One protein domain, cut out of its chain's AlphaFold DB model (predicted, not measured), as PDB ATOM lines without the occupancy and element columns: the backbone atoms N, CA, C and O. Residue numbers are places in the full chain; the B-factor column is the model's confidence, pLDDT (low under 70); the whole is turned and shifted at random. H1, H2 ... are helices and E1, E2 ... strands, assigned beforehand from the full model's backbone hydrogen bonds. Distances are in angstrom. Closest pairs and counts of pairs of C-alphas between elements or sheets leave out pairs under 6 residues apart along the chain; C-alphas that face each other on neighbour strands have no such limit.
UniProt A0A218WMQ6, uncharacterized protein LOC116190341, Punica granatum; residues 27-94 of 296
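AT A GLANCE: This is residues 27 to 94 of the 296 residues of the protein "uncharacterized protein LOC116190341" of Punica granatum (UniProt A0A218WMQ6). Two helices, H1 and H2, lie side by side as a helical hairpin, with a small hairpin of strands, E1 and E2, beside residues 57 to 65 of H1. A long link loops from E2 to H1. The printed part has 68 residues, with two named strands, antiparallel, then two named helices; it is mostly helix, compact, with a radius of gyration of the C-alphas of 11.8 A, and spans 29 by 27 by 22 A.

IN THESE COORDINATES: Find C-alpha 27 at (145.919, 148.100, 153.025), where E1, residues 27 to 29, begins; E2 follows at residues 32 to 35. H1, residues 57 to 72, runs 22.9 A; H2, residues 77 to 93, runs 23.8 A to C-alpha 93 at (142.774, 167.905, 161.400).

HOW THE PARTS SIT: Look across the hairpin E1 and E2: N 27 and O 34 are 2.8 A apart, within hydrogen-bond range. The closest C-alphas of E1 and H1, Ala 27 and Glu 58, are 6.1 A apart. H1 and H2 touch, closest at C-alphas 70 and 77, 6.3 A, at a shallow tilt of 6 degrees, opposite ways. In both, every O i to N i+4 pair is within hydrogen-bond range. E1 and E2 are apart from H2.

THE WHOLE: The C-alphas farthest apart, Asn 31 and Ala 48, are 33.7 A apart. The printed part has no cut. The long link is residues 36 to 56. Find pLDDT under 70 at residues 38 to 42, 50, 71 to 76 and 93 to 94.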
ATOM      1  N   ALA A  27     145.181 146.845 153.133       79.19
ATOM      2  CA  ALA A  27     145.919 148.100 153.025       79.19
ATOM      3  C   ALA A  27     147.419 147.812 153.174       79.19
ATOM      4  O   ALA A  27     147.811 147.017 154.033       79.19
ATOM      5  N   LYS A  28     148.258 148.431 152.337       79.69
ATOM      6  CA  LYS A  28     149.723 148.293 152.392       79.69
ATOM      7  C   LYS A  28     150.347 149.525 153.045       79.69
ATOM      8  O   LYS A  28     150.064 150.645 152.640       79.69
ATOM      9  N   PHE A  29     151.242 149.296 153.998       79.94
ATOM     10  CA  PHE A  29     152.030 150.300 154.709       79.94
ATOM     11  C   PHE A  29     153.514 149.960 154.525       79.94
ATOM     12  O   PHE A  29     154.128 149.280 155.348       79.94
ATOM     13  N   GLY A  30     154.073 150.351 153.376       76.00
ATOM     14  CA  GLY A  30     155.411 149.920 152.960       76.00
ATOM     15  C   GLY A  30     155.478 148.398 152.804       76.00
ATOM     16  O   GLY A  30     154.786 147.828 151.961       76.00
ATOM     17  N   ASN A  31     156.276 147.743 153.650       78.44
ATOM     18  CA  ASN A  31     156.452 146.285 153.646       78.44
ATOM     19  C   ASN A  31     155.402 145.538 154.486       78.44
ATOM     20  O   ASN A  31     155.389 144.309 154.501       78.44
ATOM     21  N   LEU A  32     154.537 146.260 155.202       76.75
ATOM     22  CA  LEU A  32     153.514 145.688 156.074       76.75
ATOM     23  C   LEU A  32     152.140 145.758 155.406       76.75
ATOM     24  O   LEU A  32     151.867 146.655 154.610       76.75
ATOM     25  N   SER A  33     151.249 144.819 155.730       80.81
ATOM     26  CA  SER A  33     149.874 144.827 155.220       80.81
ATOM     27  C   SER A  33     148.868 144.519 156.316       80.81
ATOM     28  O   SER A  33     149.059 143.557 157.059       80.81
ATOM     29  N   LEU A  34     147.785 145.288 156.362       82.06
ATOM     30  CA  LEU A  34     146.702 145.146 157.331       82.06
ATOM     31  C   LEU A  34     145.370 144.855 156.631       82.06
ATOM     32  O   LEU A  34     145.161 145.264 155.490       82.06
ATOM     33  N   VAL A  35     144.476 144.129 157.304       81.00
ATOM     34  CA  VAL A  35     143.177 143.700 156.758       81.00
ATOM     35  C   VAL A  35     142.136 144.797 156.945       81.00
ATOM     36  O   VAL A  35     141.820 145.187 158.060       81.00
ATOM     37  N   ILE A  36     141.547 145.294 155.868       77.62
ATOM     38  CA  ILE A  36     140.523 146.333 155.963       77.62
ATOM     39  C   ILE A  36     139.218 145.714 156.463       77.62
ATOM     40  O   ILE A  36     138.641 144.834 155.820       77.62
ATOM     41  N   TYR A  37     138.732 146.208 157.598       72.31
ATOM     42  CA  TYR A  37     137.422 145.840 158.114       72.31
ATOM     43  C   TYR A  37     136.339 146.582 157.322       72.31
ATOM     44  O   TYR A  37     136.276 147.815 157.297       72.31
ATOM     45  N   GLN A  38     135.453 145.831 156.666       64.38
ATOM     46  CA  GLN A  38     134.205 146.396 156.150       64.38
ATOM     47  C   GLN A  38     133.360 146.897 157.334       64.38
ATOM     48  O   GLN A  38     133.476 146.354 158.438       64.38
ATOM     49  N   THR A  39     132.556 147.951 157.125       62.50
ATOM     50  CA  THR A  39     131.697 148.565 158.161       62.50
ATOM     51  C   THR A  39     130.979 147.479 158.958       62.50
ATOM     52  O   THR A  39     130.085 146.812 158.444       62.50
ATOM     53  N   SER A  40     131.398 147.272 160.200       63.19
ATOM     54  CA  SER A  40     130.937 146.168 161.039       63.19
ATOM     55  C   SER A  40     130.877 146.629 162.490       63.19
ATOM     56  O   SER A  40     131.348 147.710 162.844       63.19
ATOM     57  N   ASN A  41     130.310 145.813 163.372       65.50
ATOM     58  CA  ASN A  41     130.268 146.131 164.804       65.50
ATOM     59  C   ASN A  41     131.665 146.171 165.455       65.50
ATOM     60  O   ASN A  41     131.790 146.596 166.597       65.50
ATOM     61  N   LEU A  42     132.700 145.755 164.717       67.94
ATOM     62  CA  LEU A  42     134.102 145.757 165.123       67.94
ATOM     63  C   LEU A  42     134.880 146.969 164.590       67.94
ATOM     64  O   LEU A  42     136.029 147.149 164.970       67.94
ATOM     65  N   SER A  43     134.287 147.787 163.716       75.56
ATOM     66  CA  SER A  43     134.950 148.997 163.219       75.56
ATOM     67  C   SER A  43     134.838 150.154 164.204       75.56
ATOM     68  O   SER A  43     133.801 150.335 164.851       75.56
ATOM     69  N   TYR A  44     135.888 150.967 164.257       80.19
ATOM     70  CA  TYR A  44     135.912 152.209 165.004       80.19
ATOM     71  C   TYR A  44     134.795 153.132 164.511       80.19
ATOM     72  O   TYR A  44     134.622 153.355 163.306       80.19
ATOM     73  N   ARG A  45     134.022 153.669 165.459       80.06
ATOM     74  CA  ARG A  45     132.976 154.658 165.199       80.06
ATOM     75  C   ARG A  45     133.454 156.012 165.712       80.06
ATOM     76  O   ARG A  45     133.437 156.230 166.924       80.06
ATOM     77  N   PRO A  46     133.881 156.910 164.811       78.56
ATOM     78  CA  PRO A  46     134.200 158.275 165.185       78.56
ATOM     79  C   PRO A  46     133.009 158.995 165.828       78.56
ATOM     80  O   PRO A  46     131.847 158.613 165.650       78.56
ATOM     81  N   LYS A  47     133.297 160.090 166.532       77.50
ATOM     82  CA  LYS A  47     132.272 161.008 167.048       77.50
ATOM     83  C   LYS A  47     131.517 161.693 165.901       77.50
ATOM     84  O   LYS A  47     132.035 161.810 164.796       77.50
ATOM     85  N   ALA A  48     130.306 162.183 166.176       70.31
ATOM     86  CA  ALA A  48     129.384 162.709 165.161       70.31
ATOM     87  C   ALA A  48     129.975 163.820 164.264       70.31
ATOM     88  O   ALA A  48     129.648 163.883 163.083       70.31
ATOM     89  N   HIS A  49     130.872 164.663 164.788       71.06
ATOM     90  CA  HIS A  49     131.531 165.733 164.022       71.06
ATOM     91  C   HIS A  49     132.679 165.239 163.117       71.06
ATOM     92  O   HIS A  49     133.079 165.923 162.167       71.06
ATOM     93  N   LEU A  50     133.178 164.028 163.367       69.56
ATOM     94  CA  LEU A  50     134.229 163.338 162.622       69.56
ATOM     95  C   LEU A  50     133.614 162.222 161.768       69.56
ATOM     96  O   LEU A  50     133.875 161.050 161.993       69.56
ATOM     97  N   GLY A  51     132.758 162.542 160.798       71.56
ATOM     98  CA  GLY A  51     132.179 161.513 159.924       71.56
ATOM     99  C   GLY A  51     133.242 160.571 159.321       71.56
ATOM    100  O   GLY A  51     134.345 160.998 158.980       71.56
ATOM    101  N   ARG A  52     132.916 159.275 159.166       72.69
ATOM    102  CA  ARG A  52     133.839 158.245 158.627       72.69
ATOM    103  C   ARG A  52     134.385 158.603 157.234       72.69
ATOM    104  O   ARG A  52     135.452 158.146 156.852       72.69
ATOM    105  N   ASN A  53     133.653 159.438 156.499       70.69
ATOM    106  CA  ASN A  53     133.991 159.980 155.185       70.69
ATOM    107  C   ASN A  53     135.164 160.977 155.181       70.69
ATOM    108  O   ASN A  53     135.693 161.256 154.112       70.69
ATOM    109  N   LYS A  54     135.570 161.516 156.336       71.31
ATOM    110  CA  LYS A  54     136.717 162.437 156.439       71.31
ATOM    111  C   LYS A  54     138.074 161.721 156.443       71.31
ATOM    112  O   LYS A  54     139.114 162.362 156.315       71.31
ATOM    113  N   PHE A  55     138.066 160.400 156.598       75.94
ATOM    114  CA  PHE A  55     139.265 159.584 156.737       75.94
ATOM    115  C   PHE A  55     139.560 158.807 155.459       75.94
ATOM    116  O   PHE A  55     138.648 158.311 154.794       75.94
ATOM    117  N   SER A  56     140.845 158.645 155.144       77.69
ATOM    118  CA  SER A  56     141.270 157.763 154.059       77.69
ATOM    119  C   SER A  56     141.050 156.291 154.425       77.69
ATOM    120  O   SER A  56     140.897 155.926 155.599       77.69
ATOM    121  N   LYS A  57     141.067 155.414 153.414       78.69
ATOM    122  CA  LYS A  57     140.924 153.962 153.605       78.69
ATOM    123  C   LYS A  57     142.006 153.422 154.549       78.69
ATOM    124  O   LYS A  57     141.739 152.559 155.383       78.69
ATOM    125  N   GLU A  58     143.214 153.960 154.439       80.12
ATOM    126  CA  GLU A  58     144.398 153.582 155.205       80.12
ATOM    127  C   GLU A  58     144.296 154.041 156.665       80.12
ATOM    128  O   GLU A  58     144.580 153.265 157.576       80.12
ATOM    129  N   GLN A  59     143.827 155.266 156.909       83.81
ATOM    130  CA  GLN A  59     143.627 155.789 158.264       83.81
ATOM    131  C   GLN A  59     142.531 155.030 159.011       83.81
ATOM    132  O   GLN A  59     142.728 154.648 160.165       83.81
ATOM    133  N   LEU A  60     141.402 154.754 158.347       81.62
ATOM    134  CA  LEU A  60     140.335 153.933 158.924       81.62
ATOM    135  C   LEU A  60     140.829 152.527 159.243       81.62
ATOM    136  O   LEU A  60     140.516 152.000 160.304       81.62
ATOM    137  N   CYS A  61     141.646 151.942 158.361       81.88
ATOM    138  CA  CYS A  61     142.247 150.637 158.602       81.88
ATOM    139  C   CYS A  61     143.091 150.639 159.884       81.88
ATOM    140  O   CYS A  61     142.941 149.735 160.704       81.88
ATOM    141  N   LEU A  62     143.928 151.657 160.104       83.81
ATOM    142  CA  LEU A  62     144.712 151.778 161.336       83.81
ATOM    143  C   LEU A  62     143.811 151.935 162.567       83.81
ATOM    144  O   LEU A  62     143.974 151.193 163.536       83.81
ATOM    145  N   LEU A  63     142.836 152.847 162.517       85.56
ATOM    146  CA  LEU A  63     141.903 153.093 163.622       85.56
ATOM    147  C   LEU A  63     141.096 151.838 163.986       85.56
ATOM    148  O   LEU A  63     140.963 151.523 165.167       85.56
ATOM    149  N   ASP A  64     140.620 151.088 162.991       83.00
ATOM    150  CA  ASP A  64     139.884 149.839 163.195       83.00
ATOM    151  C   ASP A  64     140.767 148.770 163.868       83.00
ATOM    152  O   ASP A  64     140.314 148.091 164.786       83.00
ATOM    153  N   HIS A  65     142.046 148.642 163.490       80.12
ATOM    154  CA  HIS A  65     142.952 147.686 164.148       80.12
ATOM    155  C   HIS A  65     143.279 148.079 165.588       80.12
ATOM    156  O   HIS A  65     143.324 147.205 166.455       80.12
ATOM    157  N   PHE A  66     143.471 149.371 165.866       82.44
ATOM    158  CA  PHE A  66     143.640 149.846 167.240       82.44
ATOM    159  C   PHE A  66     142.380 149.598 168.078       82.44
ATOM    160  O   PHE A  66     142.483 149.170 169.227       82.44
ATOM    161  N   TRP A  67     141.196 149.802 167.499       82.25
ATOM    162  CA  TRP A  67     139.909 149.551 168.146       82.25
ATOM    163  C   TRP A  67     139.656 148.066 168.437       82.25
ATOM    164  O   TRP A  67     139.236 147.710 169.535       82.25
ATOM    165  N   VAL A  68     139.970 147.170 167.503       78.38
ATOM    166  CA  VAL A  68     139.875 145.720 167.743       78.38
ATOM    167  C   VAL A  68     140.909 145.272 168.783       78.38
ATOM    168  O   VAL A  68     140.583 144.501 169.687       78.38
ATOM    169  N   GLY A  69     142.134 145.804 168.721       72.19
ATOM    170  CA  GLY A  69     143.187 145.551 169.710       72.19
ATOM    171  C   GLY A  69     142.783 145.961 171.131       72.19
ATOM    172  O   GLY A  69     142.983 145.204 172.079       72.19
ATOM    173  N   LEU A  70     142.109 147.104 171.270       73.06
ATOM    174  CA  LEU A  70     141.527 147.612 172.518       73.06
ATOM    175  C   LEU A  70     140.558 146.630 173.194       73.06
ATOM    176  O   LEU A  70     140.511 146.552 174.419       73.06
ATOM    177  N   HIS A  71     139.794 145.872 172.408       68.06
ATOM    178  CA  HIS A  71     138.833 144.894 172.921       68.06
ATOM    179  C   HIS A  71     139.452 143.519 173.223       68.06
ATOM    180  O   HIS A  71     138.781 142.675 173.813       68.06
ATOM    181  N   THR A  72     140.721 143.293 172.861       68.44
ATOM    182  CA  THR A  72     141.439 142.031 173.130       68.44
ATOM    183  C   THR A  72     142.350 142.092 174.360       68.44
ATOM    184  O   THR A  72     142.613 141.048 174.950       68.44
ATOM    185  N   ASN A  73     142.778 143.282 174.800       65.69
ATOM    186  CA  ASN A  73     143.559 143.472 176.028       65.69
ATOM    187  C   ASN A  73     142.944 144.571 176.920       65.69
ATOM    188  O   ASN A  73     143.003 145.746 176.562       65.69
ATOM    189  N   PRO A  74     142.385 144.236 178.099       61.06
ATOM    190  CA  PRO A  74     141.580 145.160 178.907       61.06
ATOM    191  C   PRO A  74     142.373 146.193 179.733       61.06
ATOM    192  O   PRO A  74     141.783 146.875 180.574       61.06
ATOM    193  N   MET A  75     143.683 146.352 179.527       57.22
ATOM    194  CA  MET A  75     144.458 147.332 180.295       57.22
ATOM    195  C   MET A  75     144.207 148.759 179.795       57.22
ATOM    196  O   MET A  75     144.552 149.121 178.675       57.22
ATOM    197  N   ASP A  76     143.598 149.567 180.667       65.75
ATOM    198  CA  ASP A  76     143.308 150.992 180.479       65.75
ATOM    199  C   ASP A  76     142.534 151.333 179.189       65.75
ATOM    200  O   ASP A  76     142.823 152.320 178.505       65.75
ATOM    201  N   VAL A  77     141.460 150.576 178.913       70.81
ATOM    202  CA  VAL A  77     140.508 150.812 177.801       70.81
ATOM    203  C   VAL A  77     140.119 152.291 177.669       70.81
ATOM    204  O   VAL A  77     140.027 152.811 176.561       70.81
ATOM    205  N   LYS A  78     139.950 153.011 178.789       70.44
ATOM    206  CA  LYS A  78     139.630 154.449 178.793       70.44
ATOM    207  C   LYS A  78     140.762 155.319 178.234       70.44
ATOM    208  O   LYS A  78     140.490 156.200 177.422       70.44
ATOM    209  N   LYS A  79     142.015 155.085 178.645       70.06
ATOM    210  CA  LYS A  79     143.168 155.867 178.161       70.06
ATOM    211  C   LYS A  79     143.439 155.562 176.696       70.06
ATOM    212  O   LYS A  79     143.624 156.479 175.908       70.06
ATOM    213  N   LEU A  80     143.404 154.290 176.312       74.25
ATOM    214  CA  LEU A  80     143.703 153.898 174.942       74.25
ATOM    215  C   LEU A  80     142.548 154.254 173.979       74.25
ATOM    216  O   LEU A  80     142.811 154.693 172.864       74.25
ATOM    217  N   SER A  81     141.283 154.226 174.422       79.94
ATOM    218  CA  SER A  81     140.159 154.803 173.663       79.94
ATOM    219  C   SER A  81     140.332 156.311 173.460       79.94
ATOM    220  O   SER A  81     140.076 156.823 172.371       79.94
ATOM    221  N   HIS A  82     140.810 157.027 174.482       77.00
ATOM    222  CA  HIS A  82     141.140 158.443 174.355       77.00
ATOM    223  C   HIS A  82     142.250 158.673 173.321       77.00
ATOM    224  O   HIS A  82     142.080 159.522 172.457       77.00
ATOM    225  N   VAL A  83     143.311 157.858 173.322       77.69
ATOM    226  CA  VAL A  83     144.383 157.915 172.312       77.69
ATOM    227  C   VAL A  83     143.850 157.678 170.898       77.69
ATOM    228  O   VAL A  83     144.190 158.440 169.998       77.69
ATOM    229  N   VAL A  84     142.980 156.685 170.687       84.56
ATOM    230  CA  VAL A  84     142.372 156.431 169.366       84.56
ATOM    231  C   VAL A  84     141.486 157.599 168.925       84.56
ATOM    232  O   VAL A  84     141.530 157.995 167.765       84.56
ATOM    233  N   ASN A  85     140.734 158.205 169.849       84.44
ATOM    234  CA  ASN A  85     139.948 159.404 169.556       84.44
ATOM    235  C   ASN A  85     140.838 160.610 169.224       84.44
ATOM    236  O   ASN A  85     140.555 161.314 168.263       84.44
ATOM    237  N   CYS A  86     141.924 160.838 169.968       82.38
ATOM    238  CA  CYS A  86     142.899 161.889 169.664       82.38
ATOM    239  C   CYS A  86     143.581 161.654 168.313       82.38
ATOM    240  O   CYS A  86     143.810 162.604 167.574       82.38
ATOM    241  N   LEU A  87     143.870 160.398 167.969       84.12
ATOM    242  CA  LEU A  87     144.430 160.035 166.673       84.12
ATOM    243  C   LEU A  87     143.427 160.276 165.538       84.12
ATOM    244  O   LEU A  87     143.818 160.746 164.475       84.12
ATOM    245  N   ALA A  88     142.138 160.012 165.765       83.56
ATOM    246  CA  ALA A  88     141.080 160.339 164.814       83.56
ATOM    247  C   ALA A  88     140.922 161.859 164.633       83.56
ATOM    248  O   ALA A  88     140.844 162.332 163.506       83.56
ATOM    249  N   GLU A  89     140.940 162.642 165.713       81.94
ATOM    250  CA  GLU A  89     140.954 164.111 165.621       81.94
ATOM    251  C   GLU A  89     142.192 164.598 164.857       81.94
ATOM    252  O   GLU A  89     142.075 165.426 163.960       81.94
ATOM    253  N   TYR A  90     143.371 164.034 165.143       77.31
ATOM    254  CA  TYR A  90     144.606 164.370 164.442       77.31
ATOM    255  C   TYR A  90     144.524 164.040 162.951       77.31
ATOM    256  O   TYR A  90     144.831 164.898 162.140       77.31
ATOM    257  N   PHE A  91     144.055 162.847 162.573       80.25
ATOM    258  CA  PHE A  91     143.910 162.462 161.165       80.25
ATOM    259  C   PHE A  91     142.885 163.303 160.405       80.25
ATOM    260  O   PHE A  91     143.059 163.522 159.208       80.25
ATOM    261  N   ALA A  92     141.839 163.782 161.079       73.19
ATOM    262  CA  ALA A  92     140.865 164.684 160.479       73.19
ATOM    263  C   ALA A  92     141.359 166.136 160.401       73.19
ATOM    264  O   ALA A  92     140.973 166.854 159.481       73.19
ATOM    265  N   ALA A  93     142.186 166.568 161.357       67.44
ATOM    266  CA  ALA A  93     142.774 167.905 161.400       67.44
ATOM    267  C   ALA A  93     144.016 168.034 160.511       67.44
ATOM    268  O   ALA A  93     144.300 169.117 160.004       67.44
ATOM    269  N   THR A  94     144.763 166.947 160.302       60.56
ATOM    270  CA  THR A  94     145.816 166.926 159.294       60.56
ATOM    271  C   THR A  94     145.152 167.041 157.933       60.56
ATOM    272  O   THR A  94     144.379 166.143 157.582       60.56
TER     273      THR A  94